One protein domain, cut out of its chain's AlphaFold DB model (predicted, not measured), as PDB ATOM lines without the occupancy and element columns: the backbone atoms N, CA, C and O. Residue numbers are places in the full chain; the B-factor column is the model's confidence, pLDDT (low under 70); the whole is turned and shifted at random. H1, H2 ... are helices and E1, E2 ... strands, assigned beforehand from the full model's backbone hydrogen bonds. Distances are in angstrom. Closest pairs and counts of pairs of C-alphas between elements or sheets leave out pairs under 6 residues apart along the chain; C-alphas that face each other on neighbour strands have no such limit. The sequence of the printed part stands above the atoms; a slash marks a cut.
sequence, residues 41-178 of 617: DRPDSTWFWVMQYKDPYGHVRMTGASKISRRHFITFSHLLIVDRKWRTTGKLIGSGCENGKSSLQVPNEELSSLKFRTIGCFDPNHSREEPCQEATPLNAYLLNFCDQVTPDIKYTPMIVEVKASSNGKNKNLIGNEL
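Overview. This is residues 41 to 178 of the 617 residues of an uncharacterized protein of Caenorhabditis brenneri (UniProt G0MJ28). Little is regular structure here, but the core is a small closed barrel of six antiparallel strands, with two tiny helices outside it and long loops, residues 77 to 107 and 143 to 156, on one side. Of 138 printed residues, 52 are in named elements, mostly strand, in chain order E1 E2 E3 H1 E4 H2 E5 E6. It is compact, radius of gyration of the C-alphas 15.6 A, spanning 48 by 36 by 25 A.

Arrangement. Start at E1, residues 48 to 54; its hairpin partner E2, residues 60 to 69, has O 63 2.8 A from N 51. With E3, residues 72 to 76, they form a meander, each strand the antiparallel neighbour of the one before. Next round the ring come E6, residues 157 to 164, E5, residues 134 to 142, and E4, residues 114 to 118, a neighbour of E1. H1, residues 108 to 111, and H2, residues 119 to 122, are too short for O i to N i+4 pairs.

Along the chain. Find C-alpha 48 at (142.928, 125.054, 126.807), where E1 begins; E6 ends at C-alpha 164, (129.587, 127.444, 134.105).

Size, cuts and confidence. The printed part has no cut; residues 123 to 129 stand free. Confidence is under 70 at 21 residues.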
ATOM      1  N   ASP A  41     148.236 114.869 135.453       64.62
ATOM      2  CA  ASP A  41     147.875 114.294 134.157       64.62
ATOM      3  C   ASP A  41     148.319 115.088 132.926       64.62
ATOM      4  O   ASP A  41     148.362 116.322 132.890       64.62
ATOM      5  N   ARG A  42     148.676 114.331 131.877       60.31
ATOM      6  CA  ARG A  42     148.961 114.893 130.559       60.31
ATOM      7  C   ARG A  42     147.714 115.680 130.169       60.31
ATOM      8  O   ARG A  42     146.638 115.080 130.169       60.31
ATOM      9  N   PRO A  43     147.826 116.981 129.886       58.00
ATOM     10  CA  PRO A  43     146.653 117.749 129.556       58.00
ATOM     11  C   PRO A  43     146.052 117.117 128.302       58.00
ATOM     12  O   PRO A  43     146.723 117.011 127.273       58.00
ATOM     13  N   ASP A  44     144.819 116.639 128.406       65.38
ATOM     14  CA  ASP A  44     143.985 116.399 127.235       65.38
ATOM     15  C   ASP A  44     143.756 117.740 126.507       65.38
ATOM     16  O   ASP A  44     144.345 118.755 126.852       65.38
ATOM     17  N   SER A  45     142.935 117.834 125.472       65.69
ATOM     18  CA  SER A  45     142.657 119.147 124.861       65.69
ATOM     19  C   SER A  45     141.797 120.066 125.755       65.69
ATOM     20  O   SER A  45     141.507 121.194 125.367       65.69
ATOM     21  N   THR A  46     141.387 119.638 126.959       71.75
ATOM     22  CA  THR A  46     140.312 120.298 127.725       71.75
ATOM     23  C   THR A  46     140.782 121.375 128.713       71.75
ATOM     24  O   THR A  46     139.963 122.132 129.242       71.75
ATOM     25  N   TRP A  47     142.091 121.500 128.951       76.56
ATOM     26  CA  TRP A  47     142.672 122.595 129.753       76.56
ATOM     27  C   TRP A  47     142.748 123.920 128.984       76.56
ATOM     28  O   TRP A  47     142.762 124.982 129.616       76.56
ATOM     29  N   PHE A  48     142.807 123.869 127.647       84.94
ATOM     30  CA  PHE A  48     142.928 125.054 126.807       84.94
ATOM     31  C   PHE A  48     141.547 125.578 126.422       84.94
ATOM     32  O   PHE A  48     140.715 124.885 125.829       84.94
ATOM     33  N   TRP A  49     141.306 126.827 126.795       91.50
ATOM     34  CA  TRP A  49     140.067 127.528 126.526       91.50
ATOM     35  C   TRP A  49     140.341 128.718 125.626       91.50
ATOM     36  O   TRP A  49     141.457 129.218 125.521       91.50
ATOM     37  N   VAL A  50     139.289 129.184 124.979       91.81
ATOM     38  CA  VAL A  50     139.299 130.363 124.134       91.81
ATOM     39  C   VAL A  50     138.337 131.363 124.747       91.81
ATOM     40  O   VAL A  50     137.164 131.054 124.973       91.81
ATOM     41  N   MET A  51     138.838 132.561 125.030       94.12
ATOM     42  CA  MET A  51     137.994 133.716 125.290       94.12
ATOM     43  C   MET A  51     137.600 134.322 123.944       94.12
ATOM     44  O   MET A  51     138.446 134.560 123.088       94.12
ATOM     45  N   GLN A  52     136.309 134.553 123.761       94.00
ATOM     46  CA  GLN A  52     135.699 135.037 122.535       94.00
ATOM     47  C   GLN A  52     135.005 136.372 122.805       94.00
ATOM     48  O   GLN A  52     134.267 136.505 123.782       94.00
ATOM     49  N   TYR A  53     135.193 137.319 121.896       93.94
ATOM     50  CA  TYR A  53     134.464 138.578 121.816       93.94
ATOM     51  C   TYR A  53     133.741 138.632 120.472       93.94
ATOM     52  O   TYR A  53     134.344 138.349 119.435       93.94
ATOM     53  N   LYS A  54     132.453 138.978 120.481       91.62
ATOM     54  CA  LYS A  54     131.681 139.217 119.258       91.62
ATOM     55  C   LYS A  54     131.371 140.703 119.174       91.62
ATOM     56  O   LYS A  54     130.727 141.241 120.072       91.62
ATOM     57  N   ASP A  55     131.847 141.346 118.118       88.69
ATOM     58  CA  ASP A  55     131.605 142.768 117.913       88.69
ATOM     59  C   ASP A  55     130.163 143.036 117.423       88.69
ATOM     60  O   ASP A  55     129.428 142.092 117.097       88.69
ATOM     61  N   PRO A  56     129.723 144.309 117.378       87.44
ATOM     62  CA  PRO A  56     128.376 144.660 116.923       87.44
ATOM     63  C   PRO A  56     128.058 144.247 115.477       87.44
ATOM     64  O   PRO A  56     126.889 144.072 115.145       87.44
ATOM     65  N   TYR A  57     129.074 144.066 114.627       90.25
ATOM     66  CA  TYR A  57     128.935 143.626 113.232       90.25
ATOM     67  C   TYR A  57     128.902 142.098 113.103       90.25
ATOM     68  O   TYR A  57     128.642 141.550 112.034       90.25
ATOM     69  N   GLY A  58     129.129 141.397 114.210       88.50
ATOM     70  CA  GLY A  58     129.127 139.953 114.288       88.50
ATOM     71  C   GLY A  58     130.479 139.304 114.025       88.50
ATOM     72  O   GLY A  58     130.537 138.070 114.060       88.50
ATOM     73  N   HIS A  59     131.551 140.081 113.839       89.38
ATOM     74  CA  HIS A  59     132.895 139.528 113.749       89.38
ATOM     75  C   HIS A  59     133.321 138.972 115.101       89.38
ATOM     76  O   HIS A  59     133.105 139.559 116.166       89.38
ATOM     77  N   VAL A  60     133.939 137.800 115.044       89.31
ATOM     78  CA  VAL A  60     134.425 137.083 116.210       89.31
ATOM     79  C   VAL A  60     135.919 137.329 116.343       89.31
ATOM     80  O   VAL A  60     136.672 137.102 115.404       89.31
ATOM     81  N   ARG A  61     136.343 137.767 117.527       89.81
ATOM     82  CA  ARG A  61     137.750 137.850 117.925       89.81
ATOM     83  C   ARG A  61     138.001 136.894 119.077       89.81
ATOM     84  O   ARG A  61     137.116 136.685 119.910       89.81
ATOM     85  N   MET A  62     139.197 136.321 119.128       90.12
ATOM     86  CA  MET A  62     139.519 135.248 120.065       90.12
ATOM     87  C   MET A  62     140.858 135.473 120.765       90.12
ATOM     88  O   MET A  62     141.685 136.269 120.331       90.12
ATOM     89  N   THR A  63     141.060 134.799 121.890       89.81
ATOM     90  CA  THR A  63     142.367 134.671 122.538       89.81
ATOM     91  C   THR A  63     142.430 133.423 123.393       89.81
ATOM     92  O   THR A  63     141.408 132.965 123.910       89.81
ATOM     93  N   GLY A  64     143.634 132.878 123.557       89.94
ATOM     94  CA  GLY A  64     143.874 131.787 124.484       89.94
ATOM     95  C   GLY A  64     143.552 132.168 125.931       89.94
ATOM     96  O   GLY A  64     143.883 133.248 126.428       89.94
ATOM     97  N   ALA A  65     142.936 131.239 126.644       92.44
ATOM     98  CA  ALA A  65     142.644 131.320 128.062       92.44
ATOM     99  C   ALA A  65     143.028 130.000 128.734       92.44
ATOM    100  O   ALA A  65     142.760 128.916 128.218       92.44
ATOM    101  N   SER A  66     143.642 130.088 129.910       90.88
ATOM    102  CA  SER A  66     144.038 128.908 130.676       90.88
ATOM    103  C   SER A  66     143.256 128.847 131.963       90.88
ATOM    104  O   SER A  66     143.203 129.818 132.720       90.88
ATOM    105  N   LYS A  67     142.674 127.684 132.232       90.38
ATOM    106  CA  LYS A  67     141.994 127.419 133.493       90.38
ATOM    107  C   LYS A  67     143.033 127.222 134.596       90.38
ATOM    108  O   LYS A  67     143.825 126.285 134.547       90.38
ATOM    109  N   ILE A  68     143.017 128.094 135.601       89.88
ATOM    110  CA  ILE A  68     143.960 128.049 136.735       89.88
ATOM    111  C   ILE A  68     143.290 127.609 138.036       89.88
ATOM    112  O   ILE A  68     143.974 127.339 139.014       89.88
ATOM    113  N   SER A  69     141.956 127.548 138.063       90.06
ATOM    114  CA  SER A  69     141.157 126.913 139.118       90.06
ATOM    115  C   SER A  69     139.747 126.616 138.592       90.06
ATOM    116  O   SER A  69     139.390 127.042 137.491       90.06
ATOM    117  N   ARG A  70     138.897 125.986 139.408       87.50
ATOM    118  CA  ARG A  70     137.486 125.693 139.096       87.50
ATOM    119  C   ARG A  70     136.671 126.843 138.514       87.50
ATOM    120  O   ARG A  70     135.745 126.578 137.753       87.50
ATOM    121  N   ARG A  71     136.971 128.085 138.901       90.12
ATOM    122  CA  ARG A  71     136.223 129.275 138.473       90.12
ATOM    123  C   ARG A  71     137.090 130.410 137.941       90.12
ATOM    124  O   ARG A  71     136.539 131.459 137.651       90.12
ATOM    125  N   HIS A  72     138.404 130.229 137.812       92.44
ATOM    126  CA  HIS A  72     139.291 131.301 137.355       92.44
ATOM    127  C   HIS A  72     140.080 130.897 136.119       92.44
ATOM    128  O   HIS A  72     140.674 129.815 136.065       92.44
ATOM    129  N   PHE A  73     140.119 131.826 135.175       93.50
ATOM    130  CA  PHE A  73     140.923 131.787 133.971       93.50
ATOM    131  C   PHE A  73     141.957 132.900 134.017       93.50
ATOM    132  O   PHE A  73     141.704 133.960 134.583       93.50
ATOM    133  N   ILE A  74     143.101 132.662 133.396       92.44
ATOM    134  CA  ILE A  74     144.062 133.705 133.048       92.44
ATOM    135  C   ILE A  74     144.093 133.849 131.523       92.44
ATOM    136  O   ILE A  74     143.899 132.869 130.798       92.44
ATOM    137  N   THR A  75     144.216 135.080 131.036       92.75
ATOM    138  CA  THR A  75     144.188 135.452 129.610       92.75
ATOM    139  C   THR A  75     144.707 136.891 129.446       92.75
ATOM    140  O   THR A  75     145.264 137.442 130.395       92.75
ATOM    141  N   PHE A  76     144.525 137.512 128.281       90.50
ATOM    142  CA  PHE A  76     144.910 138.895 127.995       90.50
ATOM    143  C   PHE A  76     143.717 139.819 127.762       90.50
ATOM    144  O   PHE A  76     142.616 139.392 127.416       90.50
ATOM    145  N   SER A  77     143.956 141.119 127.909       91.94
ATOM    146  CA  SER A  77     142.942 142.160 127.750       91.94
ATOM    147  C   SER A  77     142.660 142.610 126.312       91.94
ATOM    148  O   SER A  77     141.834 143.502 126.126       91.94
ATOM    149  N   HIS A  78     143.284 142.042 125.274       89.81
ATOM    150  CA  HIS A  78     143.257 142.666 123.934       89.81
ATOM    151  C   HIS A  78     141.888 142.586 123.256       89.81
ATOM    152  O   HIS A  78     141.569 143.370 122.356       89.81
ATOM    153  N   LEU A  79     141.043 141.658 123.709       92.81
ATOM    154  CA  LEU A  79     139.642 141.607 123.302       92.81
ATOM    155  C   LEU A  79     138.809 142.733 123.923       92.81
ATOM    156  O   LEU A  79     137.806 143.125 123.341       92.81
ATOM    157  N   LEU A  80     139.247 143.296 125.046       94.00
ATOM    158  CA  LEU A  80     138.540 144.331 125.797       94.00
ATOM    159  C   LEU A  80     139.093 145.740 125.577       94.00
ATOM    160  O   LEU A  80     138.389 146.700 125.873       94.00
ATOM    161  N   ILE A  81     140.327 145.883 125.089       92.38
ATOM    162  CA  ILE A  81     141.031 147.170 125.024       92.38
ATOM    163  C   ILE A  81     141.459 147.491 123.590       92.38
ATOM    164  O   ILE A  81     142.048 146.656 122.903       92.38
ATOM    165  N   VAL A  82     141.181 148.723 123.156       91.62
ATOM    166  CA  VAL A  82     141.660 149.326 121.900       91.62
ATOM    167  C   VAL A  82     142.038 150.768 122.184       91.62
ATOM    168  O   VAL A  82     141.225 151.496 122.741       91.62
ATOM    169  N   ASP A  83     143.251 151.189 121.826       88.88
ATOM    170  CA  ASP A  83     143.694 152.590 121.932       88.88
ATOM    171  C   ASP A  83     143.416 153.224 123.307       88.88
ATOM    172  O   ASP A  83     142.906 154.340 123.427       88.88
ATOM    173  N   ARG A  84     143.706 152.465 124.372       87.94
ATOM    174  CA  ARG A  84     143.438 152.830 125.776       87.94
ATOM    175  C   ARG A  84     141.976 153.123 126.119       87.94
ATOM    176  O   ARG A  84     141.681 153.791 127.112       87.94
ATOM    177  N   LYS A  85     141.059 152.595 125.320       93.50
ATOM    178  CA  LYS A  85     139.622 152.629 125.546       93.50
ATOM    179  C   LYS A  85     139.092 151.218 125.698       93.50
ATOM    180  O   LYS A  85     139.602 150.270 125.097       93.50
ATOM    181  N   TRP A  86     138.039 151.097 126.485       94.38
ATOM    182  CA  TRP A  86     137.243 149.890 126.503       94.38
ATOM    183  C   TRP A  86     136.594 149.680 125.133       94.38
ATOM    184  O   TRP A  86     136.003 150.604 124.577       94.38
ATOM    185  N   ARG A  87     136.708 148.477 124.574       94.06
ATOM    186  CA  ARG A  87     136.268 148.174 123.210       94.06
ATOM    187  C   ARG A  87     134.753 148.302 123.056       94.06
ATOM    188  O   ARG A  87     134.302 148.772 122.018       94.06
ATOM    189  N   THR A  88     133.973 147.899 124.063       92.69
ATOM    190  CA  THR A  88     132.505 147.898 123.962       92.69
ATOM    191  C   THR A  88     131.934 149.295 124.164       92.69
ATOM    192  O   THR A  88     131.060 149.719 123.414       92.69
ATOM    193  N   THR A  89     132.425 150.025 125.167       94.12
ATOM    194  CA  THR A  89     131.865 151.338 125.531       94.12
ATOM    195  C   THR A  89     132.608 152.533 124.943       94.12
ATOM    196  O   THR A  89     132.092 153.648 124.992       94.12
ATOM    197  N   GLY A  90     133.828 152.350 124.434       94.50
ATOM    198  CA  GLY A  90     134.692 153.427 123.944       94.50
ATOM    199  C   GLY A  90     135.225 154.369 125.034       94.50
ATOM    200  O   GLY A  90     135.908 155.346 124.719       94.50
ATOM    201  N   LYS A  91     134.926 154.110 126.314       94.81
ATOM    202  CA  LYS A  91     135.364 154.943 127.444       94.81
ATOM    203  C   LYS A  91     136.863 154.772 127.689       94.81
ATOM    204  O   LYS A  91     137.379 153.662 127.586       94.81
ATOM    205  N   LEU A  92     137.544 155.856 128.064       91.94
ATOM    206  CA  LEU A  92     138.957 155.816 128.451       91.94
ATOM    207  C   LEU A  92     139.173 154.931 129.684       91.94
ATOM    208  O   LEU A  92     138.390 154.961 130.638       91.94
ATOM    209  N   ILE A  93     140.262 154.171 129.660       89.44
ATOM    210  CA  ILE A  93     140.691 153.311 130.760       89.44
ATOM    211  C   ILE A  93     141.601 154.128 131.683       89.44
ATOM    212  O   ILE A  93     142.492 154.826 131.209       89.44
ATOM    213  N   GLY A  94     141.383 154.056 132.999       74.94
ATOM    214  CA  GLY A  94     142.275 154.684 133.986       74.94
ATOM    215  C   GLY A  94     141.585 155.336 135.184       74.94
ATOM    216  O   GLY A  94     142.223 155.546 136.207       74.94
ATOM    217  N   SER A  95     140.272 155.584 135.131       72.69
ATOM    218  CA  SER A  95     139.537 156.189 136.257       72.69
ATOM    219  C   SER A  95     139.369 155.274 137.482       72.69
ATOM    220  O   SER A  95     138.884 155.734 138.510       72.69
ATOM    221  N   GLY A  96     139.752 153.995 137.386       73.50
ATOM    222  CA  GLY A  96     139.592 152.990 138.447       73.50
ATOM    223  C   GLY A  96     140.875 152.607 139.191       73.50
ATOM    224  O   GLY A  96     140.834 151.703 140.023       73.50
ATOM    225  N   CYS A  97     142.004 153.257 138.899       80.81
ATOM    226  CA  CYS A  97     143.244 153.061 139.649       80.81
ATOM    227  C   CYS A  97     143.191 153.875 140.948       80.81
ATOM    228  O   CYS A  97     143.677 154.999 141.026       80.81
ATOM    229  N   GLU A  98     142.517 153.323 141.958       77.38
ATOM    230  CA  GLU A  98     142.485 153.887 143.310       77.38
ATOM    231  C   GLU A  98     143.843 153.705 144.005       77.38
ATOM    232  O   GLU A  98     144.500 152.673 143.839       77.38
ATOM    233  N   ASN A  99     144.241 154.684 144.828       69.50
ATOM    234  CA  ASN A  99     145.505 154.669 145.570       69.50
ATOM    235  C   ASN A  99     145.703 153.337 146.321       69.50
ATOM    236  O   ASN A  99     144.960 153.020 147.249       69.50
ATOM    237  N   GLY A 100     146.724 152.572 145.919       66.44
ATOM    238  CA  GLY A 100     147.134 151.322 146.566       66.44
ATOM    239  C   GLY A 100     146.681 150.024 145.888       66.44
ATOM    240  O   GLY A 100     147.054 148.952 146.363       66.44
ATOM    241  N   LYS A 101     145.915 150.072 144.788       76.38
ATOM    242  CA  LYS A 101     145.607 148.878 143.980       76.38
ATOM    243  C   LYS A 101     146.488 148.837 142.732       76.38
ATOM    244  O   LYS A 101     146.372 149.702 141.875       76.38
ATOM    245  N   SER A 102     147.291 147.782 142.594       83.94
ATOM    246  CA  SER A 102     148.074 147.541 141.373       83.94
ATOM    247  C   SER A 102     147.206 147.111 140.186       83.94
ATOM    248  O   SER A 102     147.573 147.301 139.031       83.94
ATOM    249  N   SER A 103     146.040 146.511 140.446       89.00
ATOM    250  CA  SER A 103     145.195 145.878 139.426       89.00
ATOM    251  C   SER A 103     143.888 146.639 139.201       89.00
ATOM    252  O   SER A 103     143.263 147.101 140.156       89.00
ATOM    253  N   LEU A 104     143.441 146.712 137.943       91.62
ATOM    254  CA  LEU A 104     142.211 147.401 137.547       91.62
ATOM    255  C   LEU A 104     141.064 146.400 137.367       91.62
ATOM    256  O   LEU A 104     141.190 145.439 136.611       91.62
ATOM    257  N   GLN A 105     139.924 146.634 138.017       93.12
ATOM    258  CA  GLN A 105     138.723 145.829 137.789       93.12
ATOM    259  C   GLN A 105     138.082 146.180 136.438       93.12
ATOM    260  O   GLN A 105     137.869 147.352 136.124       93.12
ATOM    261  N   VAL A 106     137.738 145.159 135.655       94.19
ATOM    262  CA  VAL A 106     137.037 145.327 134.378       94.19
ATOM    263  C   VAL A 106     135.551 145.615 134.640       94.19
ATOM    264  O   VAL A 106     134.917 144.863 135.387       94.19
ATOM    265  N   PRO A 107     134.959 146.659 134.030       94.81
ATOM    266  CA  PRO A 107     133.533 146.945 134.162       94.81
ATOM    267  C   PRO A 107     132.645 145.794 133.670       94.81
ATOM    268  O   PRO A 107     132.899 145.196 132.626       94.81
ATOM    269  N   ASN A 108     131.535 145.534 134.368       94.56
ATOM    270  CA  ASN A 108     130.598 144.455 134.007       94.56
ATOM    271  C   ASN A 108     130.010 144.601 132.592       94.56
ATOM    272  O   ASN A 108     129.705 143.602 131.944       94.56
ATOM    273  N   GLU A 109     129.848 145.839 132.118       94.56
ATOM    274  CA  GLU A 109     129.390 146.137 130.756       94.56
ATOM    275  C   GLU A 109     130.338 145.563 129.695       94.56
ATOM    276  O   GLU A 109     129.875 144.973 128.720       94.56
ATOM    277  N   GLU A 110     131.646 145.602 129.945       94.75
ATOM    278  CA  GLU A 110     132.658 145.026 129.059       94.75
ATOM    279  C   GLU A 110     132.657 143.494 129.113       94.75
ATOM    280  O   GLU A 110     132.735 142.832 128.078       94.75
ATOM    281  N   LEU A 111     132.474 142.911 130.304       94.94
ATOM    282  CA  LEU A 111     132.436 141.453 130.485       94.94
ATOM    283  C   LEU A 111     131.246 140.789 129.789       94.94
ATOM    284  O   LEU A 111     131.360 139.656 129.332       94.94
ATOM    285  N   SER A 112     130.113 141.485 129.674       93.31
ATOM    286  CA  SER A 112     128.891 140.938 129.067       93.31
ATOM    287  C   SER A 112     129.051 140.528 127.595       93.31
ATOM    288  O   SER A 112     128.294 139.691 127.098       93.31
ATOM    289  N   SER A 113     130.063 141.080 126.920       91.38
ATOM    290  CA  SER A 113     130.406 140.781 125.528       91.38
ATOM    291  C   SER A 113     131.271 139.522 125.356       91.38
ATOM    292  O   SER A 113     131.445 139.037 124.234       91.38
ATOM    293  N   LEU A 114     131.809 138.984 126.455       95.25
ATOM    294  CA  LEU A 114     132.775 137.893 126.445       95.25
ATOM    295  C   LEU A 114     132.129 136.523 126.680       95.25
ATOM    296  O   LEU A 114     131.206 136.359 127.483       95.25
ATOM    297  N   LYS A 115     132.688 135.500 126.033       95.12
ATOM    298  CA  LYS A 115     132.367 134.085 126.271       95.12
ATOM    299  C   LYS A 115     133.636 133.254 126.360       95.12
ATOM    300  O   LYS A 115     134.582 133.504 125.629       95.12
ATOM    301  N   PHE A 116     133.636 132.240 127.214       94.50
ATOM    302  CA  PHE A 116     134.715 131.258 127.286       94.50
ATOM    303  C   PHE A 116     134.226 129.938 126.718       94.50
ATOM    304  O   PHE A 116     133.138 129.491 127.086       94.50
ATOM    305  N   ARG A 117     135.018 129.321 125.843       92.50
ATOM    306  CA  ARG A 117     134.709 128.033 125.212       92.50
ATOM    307  C   ARG A 117     135.915 127.108 125.218       92.50
ATOM    308  O   ARG A 117     137.045 127.575 125.138       92.50
ATOM    309  N   THR A 118     135.688 125.805 125.292       90.44
ATOM    310  CA  THR A 118     136.753 124.809 125.100       90.44
ATOM    311  C   THR A 118     137.280 124.856 123.668       90.44
ATOM    312  O   THR A 118     136.491 125.036 122.739       90.44
ATOM    313  N   ILE A 119     138.583 124.643 123.466       85.81
ATOM    314  CA  ILE A 119     139.202 124.709 122.129       85.81
ATOM    315  C   ILE A 119     138.580 123.751 121.104       85.81
ATOM    316  O   ILE A 119     138.470 124.111 119.937       85.81
ATOM    317  N   GLY A 120     138.086 122.585 121.541       84.19
ATOM    318  CA  GLY A 120     137.388 121.628 120.669       84.19
ATOM    319  C   GLY A 120     136.196 122.236 119.919       84.19
ATOM    320  O   GLY A 120     135.850 121.782 118.839       84.19
ATOM    321  N   CYS A 121     135.629 123.341 120.412       85.12
ATOM    322  CA  CYS A 121     134.569 124.075 119.720       85.12
ATOM    323  C   CYS A 121     134.978 124.732 118.403       85.12
ATOM    324  O   CYS A 121     134.105 125.187 117.667       85.12
ATOM    325  N   PHE A 122     136.279 124.842 118.153       82.19
ATOM    326  CA  PHE A 122     136.843 125.524 116.995       82.19
ATOM    327  C   PHE A 122     137.605 124.569 116.077       82.19
ATOM    328  O   PHE A 122     138.079 124.995 115.031       82.19
ATOM    329  N   ASP A 123     137.722 123.291 116.446       78.75
ATOM    330  CA  ASP A 123     138.312 122.289 115.569       78.75
ATOM    331  C   ASP A 123     137.274 121.896 114.496       78.75
ATOM    332  O   ASP A 123     136.207 121.374 114.841       78.75
ATOM    333  N   PRO A 124     137.544 122.141 113.197       71.38
ATOM    334  CA  PRO A 124     136.618 121.800 112.117       71.38
ATOM    335  C   PRO A 124     136.355 120.289 112.019       71.38
ATOM    336  O   PRO A 124     135.326 119.881 111.478       71.38
ATOM    337  N   ASN A 125     137.256 119.464 112.565       73.12
ATOM    338  CA  ASN A 125     137.135 118.010 112.613       73.12
ATOM    339  C   ASN A 125     136.506 117.501 113.916       73.12
ATOM    340  O   ASN A 125     136.362 116.287 114.086       73.12
ATOM    341  N   HIS A 126     136.133 118.388 114.848       70.31
ATOM    342  CA  HIS A 126     135.536 117.967 116.105       70.31
ATOM    343  C   HIS A 126     134.203 117.265 115.838       70.31
ATOM    344  O   HIS A 126     133.275 117.830 115.251       70.31
ATOM    345  N   SER A 127     134.113 116.002 116.262       62.34
ATOM    346  CA  SER A 127     132.872 115.242 116.179       62.34
ATOM    347  C   SER A 127     131.771 116.012 116.904       62.34
ATOM    348  O   SER A 127     131.936 116.399 118.059       62.34
ATOM    349  N   ARG A 128     130.613 116.180 116.253       65.50
ATOM    350  CA  ARG A 128     129.412 116.820 116.833       65.50
ATOM    351  C   ARG A 128     128.925 116.161 118.135       65.50
ATOM    352  O   ARG A 128     127.979 116.652 118.746       65.50
ATOM    353  N   GLU A 129     129.510 115.031 118.515       67.38
ATOM    354  CA  GLU A 129     129.144 114.243 119.686       67.38
ATOM    355  C   GLU A 129     129.710 114.796 121.000       67.38
ATOM    356  O   GLU A 129     129.079 114.592 122.041       67.38
ATOM    357  N   GLU A 130     130.831 115.529 120.990       71.31
ATOM    358  CA  GLU A 130     131.351 116.165 122.206       71.31
ATOM    359  C   GLU A 130     130.746 117.569 122.386       71.31
ATOM    360  O   GLU A 130     130.940 118.462 121.556       71.31
ATOM    361  N   PRO A 131     129.957 117.802 123.454       76.12
ATOM    362  CA  PRO A 131     129.302 119.081 123.643       76.12
ATOM    363  C   PRO A 131     130.322 120.150 124.034       76.12
ATOM    364  O   PRO A 131     130.966 120.074 125.084       76.12
ATOM    365  N   CYS A 132     130.372 121.200 123.219       84.38
ATOM    366  CA  CYS A 132     131.010 122.462 123.548       84.38
ATOM    367  C   CYS A 132     130.642 122.939 124.946       84.38
ATOM    368  O   CYS A 132     129.465 123.144 125.259       84.38
ATOM    369  N   GLN A 133     131.654 123.170 125.776       88.94
ATOM    370  CA  GLN A 133     131.431 123.801 127.065       88.94
ATOM    371  C   GLN A 133     131.588 125.299 126.960       88.94
ATOM    372  O   GLN A 133     132.467 125.806 126.267       88.94
ATOM    373  N   GLU A 134     130.737 125.990 127.707       92.12
ATOM    374  CA  GLU A 134     130.740 127.436 127.783       92.12
ATOM    375  C   GLU A 134     130.813 127.897 129.236       92.12
ATOM    376  O   GLU A 134     130.163 127.333 130.125       92.12
ATOM    377  N   ALA A 135     131.560 128.972 129.464       93.19
ATOM    378  CA  ALA A 135     131.546 129.706 130.717       93.19
ATOM    379  C   ALA A 135     131.298 131.196 130.459       93.19
ATOM    380  O   ALA A 135     131.728 131.761 129.450       93.19
ATOM    381  N   THR A 136     130.581 131.827 131.385       93.81
ATOM    382  CA  THR A 136     130.267 133.256 131.344       93.81
ATOM    383  C   THR A 136     131.119 133.984 132.378       93.81
ATOM    384  O   THR A 136     131.126 133.561 133.539       93.81
ATOM    385  N   PRO A 137     131.824 135.060 132.002       95.25
ATOM    386  CA  PRO A 137     132.565 135.866 132.957       95.25
ATOM    387  C   PRO A 137     131.632 136.540 133.966       95.25
ATOM    388  O   PRO A 137     130.560 137.032 133.621       95.25
ATOM    389  N   LEU A 138     132.054 136.534 135.228       93.06
ATOM    390  CA  LEU A 138     131.398 137.209 136.345       93.06
ATOM    391  C   LEU A 138     132.159 138.470 136.746       93.06
ATOM    392  O   LEU A 138     131.550 139.519 136.914       93.06
ATOM    393  N   ASN A 139     133.479 138.351 136.901       94.06
ATOM    394  CA  ASN A 139     134.376 139.432 137.296       94.06
ATOM    395  C   ASN A 139     135.701 139.268 136.553       94.06
ATOM    396  O   ASN A 139     136.092 138.144 136.239       94.06
ATOM    397  N   ALA A 140     136.422 140.358 136.317       95.00
ATOM    398  CA  ALA A 140     137.792 140.272 135.837       95.00
ATOM    399  C   ALA A 140     138.658 141.413 136.361       95.00
ATOM    400  O   ALA A 140     138.158 142.489 136.696       95.00
ATOM    401  N   TYR A 141     139.963 141.159 136.401       93.31
ATOM    402  CA  TYR A 141     140.967 142.093 136.892       93.31
ATOM    403  C   TYR A 141     142.175 142.090 135.959       93.31
ATOM    404  O   TYR A 141     142.760 141.035 135.709       93.31
ATOM    405  N   LEU A 142     142.544 143.271 135.470       92.25
ATOM    406  CA  LEU A 142     143.781 143.518 134.738       92.25
ATOM    407  C   LEU A 142     144.927 143.605 135.744       92.25
ATOM    408  O   LEU A 142     144.974 144.525 136.565       92.25
ATOM    409  N   LEU A 143     145.819 142.621 135.711       88.56
ATOM    410  CA  LEU A 143     146.883 142.454 136.690       88.56
ATOM    411  C   LEU A 143     147.961 143.519 136.516       88.56
ATOM    412  O   LEU A 143     148.484 143.707 135.419       88.56
ATOM    413  N   ASN A 144     148.319 144.178 137.620       86.19
ATOM    414  CA  ASN A 144     149.351 145.219 137.661       86.19
ATOM    415  C   ASN A 144     149.131 146.348 136.635       86.19
ATOM    416  O   ASN A 144     150.074 147.033 136.258       86.19
ATOM    417  N   PHE A 145     147.897 146.531 136.156       86.19
ATOM    418  CA  PHE A 145     147.554 147.531 135.149       86.19
ATOM    419  C   PHE A 145     147.870 148.956 135.614       86.19
ATOM    420  O   PHE A 145     148.359 149.765 134.835       86.19
ATOM    421  N   CYS A 146     147.618 149.262 136.886       86.38
ATOM    422  CA  CYS A 146     147.836 150.596 137.440       86.38
ATOM    423  C   CYS A 146     149.324 150.923 137.642       86.38
ATOM    424  O   CYS A 146     149.676 152.095 137.742       86.38
ATOM    425  N   ASP A 147     150.185 149.901 137.631       78.81
ATOM    426  CA  ASP A 147     151.642 150.040 137.746       78.81
ATOM    427  C   ASP A 147     152.339 150.012 136.370       78.81
ATOM    428  O   ASP A 147     153.562 150.174 136.273       78.81
ATOM    429  N   GLN A 148     151.587 149.765 135.288       64.19
ATOM    430  CA  GLN A 148     152.135 149.666 133.939       64.19
ATOM    431  C   GLN A 148     152.378 151.054 133.340       64.19
ATOM    432  O   GLN A 148     151.464 151.830 133.082       64.19
ATOM    433  N   VAL A 149     153.655 151.327 133.072       54.12
ATOM    434  CA  VAL A 149     154.137 152.474 132.286       54.12
ATOM    435  C   VAL A 149     154.142 152.140 130.783       54.12
ATOM    436  O   VAL A 149     154.377 153.007 129.945       54.12
ATOM    437  N   THR A 150     153.883 150.881 130.413       54.66
ATOM    438  CA  THR A 150     154.064 150.413 129.040       54.66
ATOM    439  C   THR A 150     153.023 151.011 128.083       54.66
ATOM    440  O   THR A 150     151.855 151.198 128.440       54.66
ATOM    441  N   PRO A 151     153.423 151.325 126.837       56.22
ATOM    442  CA  PRO A 151     152.529 151.921 125.851       56.22
ATOM    443  C   PRO A 151     151.431 150.952 125.397       56.22
ATOM    444  O   PRO A 151     150.328 151.411 125.086       56.22
ATOM    445  N   ASP A 152     151.699 149.641 125.413       72.25
ATOM    446  CA  ASP A 152     150.790 148.625 124.884       72.25
ATOM    447  C   ASP A 152     149.984 147.895 125.968       72.25
ATOM    448  O   ASP A 152     150.217 146.739 126.317       72.25
ATOM    449  N   ILE A 153     148.989 148.598 126.508       83.44
ATOM    450  CA  ILE A 153     148.102 148.059 127.544       83.44
ATOM    451  C   ILE A 153     147.088 147.033 127.019       83.44
ATOM    452  O   ILE A 153     146.307 146.485 127.796       83.44
ATOM    453  N   LYS A 154     147.038 146.766 125.704       84.44
ATOM    454  CA  LYS A 154     146.072 145.797 125.168       84.44
ATOM    455  C   LYS A 154     146.453 144.368 125.556       84.44
ATOM    456  O   LYS A 154     145.553 143.557 125.737       84.44
ATOM    457  N   TYR A 155     147.726 144.084 125.817       85.44
ATOM    458  CA  TYR A 155     148.204 142.759 126.227       85.44
ATOM    459  C   TYR A 155     148.439 142.627 127.735       85.44
ATOM    460  O   TYR A 155     149.177 141.752 128.185       85.44
ATOM    461  N   THR A 156     147.794 143.463 128.552       87.88
ATOM    462  CA  THR A 156     147.863 143.304 130.004       87.88
ATOM    463  C   THR A 156     147.273 141.941 130.418       87.88
ATOM    464  O   THR A 156     146.146 141.608 130.029       87.88
ATOM    465  N   PRO A 157     147.999 141.135 131.222       88.88
ATOM    466  CA  PRO A 157     147.466 139.896 131.773       88.88
ATOM    467  C   PRO A 157     146.206 140.153 132.601       88.88
ATOM    468  O   PRO A 157     146.130 141.106 133.374       88.88
ATOM    469  N   MET A 158     145.220 139.280 132.468       93.00
ATOM    470  CA  MET A 158     143.919 139.402 133.108       93.00
ATOM    471  C   MET A 158     143.532 138.086 133.776       93.00
ATOM    472  O   MET A 158     143.638 137.021 133.167       93.00
ATOM    473  N   ILE A 159     143.028 138.161 135.009       93.94
ATOM    474  CA  ILE A 159     142.324 137.045 135.653       93.94
ATOM    475  C   ILE A 159     140.828 137.268 135.510       93.94
ATOM    476  O   ILE A 159     140.326 138.349 135.812       93.94
ATOM    477  N   VAL A 160     140.121 136.229 135.084       94.75
ATOM    478  CA  VAL A 160     138.677 136.235 134.876       94.75
ATOM    479  C   VAL A 160     138.040 135.168 135.747       94.75
ATOM    480  O   VAL A 160     138.340 133.982 135.626       94.75
ATOM    481  N   GLU A 161     137.142 135.589 136.625       94.19
ATOM    482  CA  GLU A 161     136.237 134.704 137.341       94.19
ATOM    483  C   GLU A 161     135.044 134.379 136.442       94.19
ATOM    484  O   GLU A 161     134.432 135.281 135.869       94.19
ATOM    485  N   VAL A 162     134.686 133.106 136.326       93.81
ATOM    486  CA  VAL A 162     133.606 132.644 135.451       93.81
ATOM    487  C   VAL A 162     132.598 131.774 136.191       93.81
ATOM    488  O   VAL A 162     132.876 131.173 137.230       93.81
ATOM    489  N   LYS A 163     131.419 131.639 135.587       91.44
ATOM    490  CA  LYS A 163     130.383 130.678 135.956       91.44
ATOM    491  C   LYS A 163     130.144 129.716 134.801       91.44
ATOM    492  O   LYS A 163     130.037 130.149 133.656       91.44
ATOM    493  N   ALA A 164     130.008 128.426 135.101       86.00
ATOM    494  CA  ALA A 164     129.587 127.444 134.105       86.00
ATOM    495  C   ALA A 164     128.215 127.816 133.521       86.00
ATOM    496  O   ALA A 164     127.293 128.169 134.266       86.00
ATOM    497  N   SER A 165     128.085 127.735 132.195       80.38
ATOM    498  CA  SER A 165     126.811 127.976 131.519       80.38
ATOM    499  C   SER A 165     125.786 126.923 131.947       80.38
ATOM    500  O   SER A 165     126.050 125.721 131.929       80.38
ATOM    501  N   SER A 166     124.591 127.370 132.332       62.78
ATOM    502  CA  SER A 166     123.508 126.509 132.829       62.78
ATOM    503  C   SER A 166     122.916 125.568 131.776       62.78
ATOM    504  O   SER A 166     122.077 124.737 132.113       62.78
ATOM    505  N   ASN A 167     123.329 125.694 130.513       65.31
ATOM    506  CA  ASN A 167     122.761 124.937 129.399       65.31
ATOM    507  C   ASN A 167     123.341 123.514 129.265       65.31
ATOM    508  O   ASN A 167     122.823 122.719 128.484       65.31
ATOM    509  N   GLY A 168     124.377 123.163 130.035       58.50
ATOM    510  CA  GLY A 168     124.969 121.824 130.057       58.50
ATOM    511  C   GLY A 168     124.451 120.948 131.203       58.50
ATOM    512  O   GLY A 168     124.238 121.415 132.320       58.50
ATOM    513  N   LYS A 169     124.311 119.633 130.963       57.97
ATOM    514  CA  LYS A 169     124.020 118.639 132.024       57.97
ATOM    515  C   LYS A 169     125.115 118.582 133.102       57.97
ATOM    516  O   LYS A 169     124.839 118.147 134.219       57.97
ATOM    517  N   ASN A 170     126.332 119.032 132.790       59.91
ATOM    518  CA  ASN A 170     127.437 119.132 133.738       59.91
ATOM    519  C   ASN A 170     127.515 120.537 134.338       59.91
ATOM    520  O   ASN A 170     127.746 121.514 133.636       59.91
ATOM    521  N   LYS A 171     127.365 120.621 135.664       64.38
ATOM    522  CA  LYS A 171     127.511 121.874 136.425       64.38
ATOM    523  C   LYS A 171     128.972 122.293 136.628       64.38
ATOM    524  O   LYS A 171     129.222 123.422 137.037       64.38
ATOM    525  N   ASN A 172     129.915 121.392 136.357       74.25
ATOM    526  CA  ASN A 172     131.340 121.629 136.536       74.25
ATOM    527  C   ASN A 172     131.993 121.876 135.178       74.25
ATOM    528  O   ASN A 172     131.760 121.119 134.237       74.25
ATOM    529  N   LEU A 173     132.835 122.907 135.103       72.62
ATOM    530  CA  LEU A 173     133.728 123.108 133.967       72.62
ATOM    531  C   LEU A 173     134.711 121.937 133.914       72.62
ATOM    532  O   LEU A 173     135.422 121.691 134.895       72.62
ATOM    533  N   ILE A 174     134.764 121.240 132.786       68.06
ATOM    534  CA  ILE A 174     135.774 120.216 132.496       68.06
ATOM    535  C   ILE A 174     137.117 120.931 132.247       68.06
ATOM    536  O   ILE A 174     137.183 122.166 132.212       68.06
ATOM    537  N   GLY A 175     138.211 120.185 132.204       70.12
ATOM    538  CA  GLY A 175     139.552 120.736 132.061       70.12
ATOM    539  C   GLY A 175     140.364 120.625 133.330       70.12
ATOM    540  O   GLY A 175     139.918 121.057 134.403       70.12
ATOM    541  N   ASN A 176     141.570 120.091 133.164       82.06
ATOM    542  CA  ASN A 176     142.601 120.107 134.187       82.06
ATOM    543  C   ASN A 176     143.022 121.550 134.472       82.06
ATOM    544  O   ASN A 176     143.078 122.401 133.584       82.06
ATOM    545  N   GLU A 177     143.286 121.827 135.742       87.25
ATOM    546  CA  GLU A 177     143.757 123.132 136.190       87.25
ATOM    547  C   GLU A 177     145.269 123.205 135.970       87.25
ATOM    548  O   GLU A 177     146.006 122.319 136.409       87.25
ATOM    549  N   LEU A 178     145.755 124.251 135.305       87.19
ATOM    550  CA  LEU A 178     147.194 124.451 135.168       87.19
ATOM    551  C   LEU A 178     147.798 124.903 136.498       87.19
ATOM    552  O   LEU A 178     147.259 125.784 137.177       87.19
TER     553      LEU A 178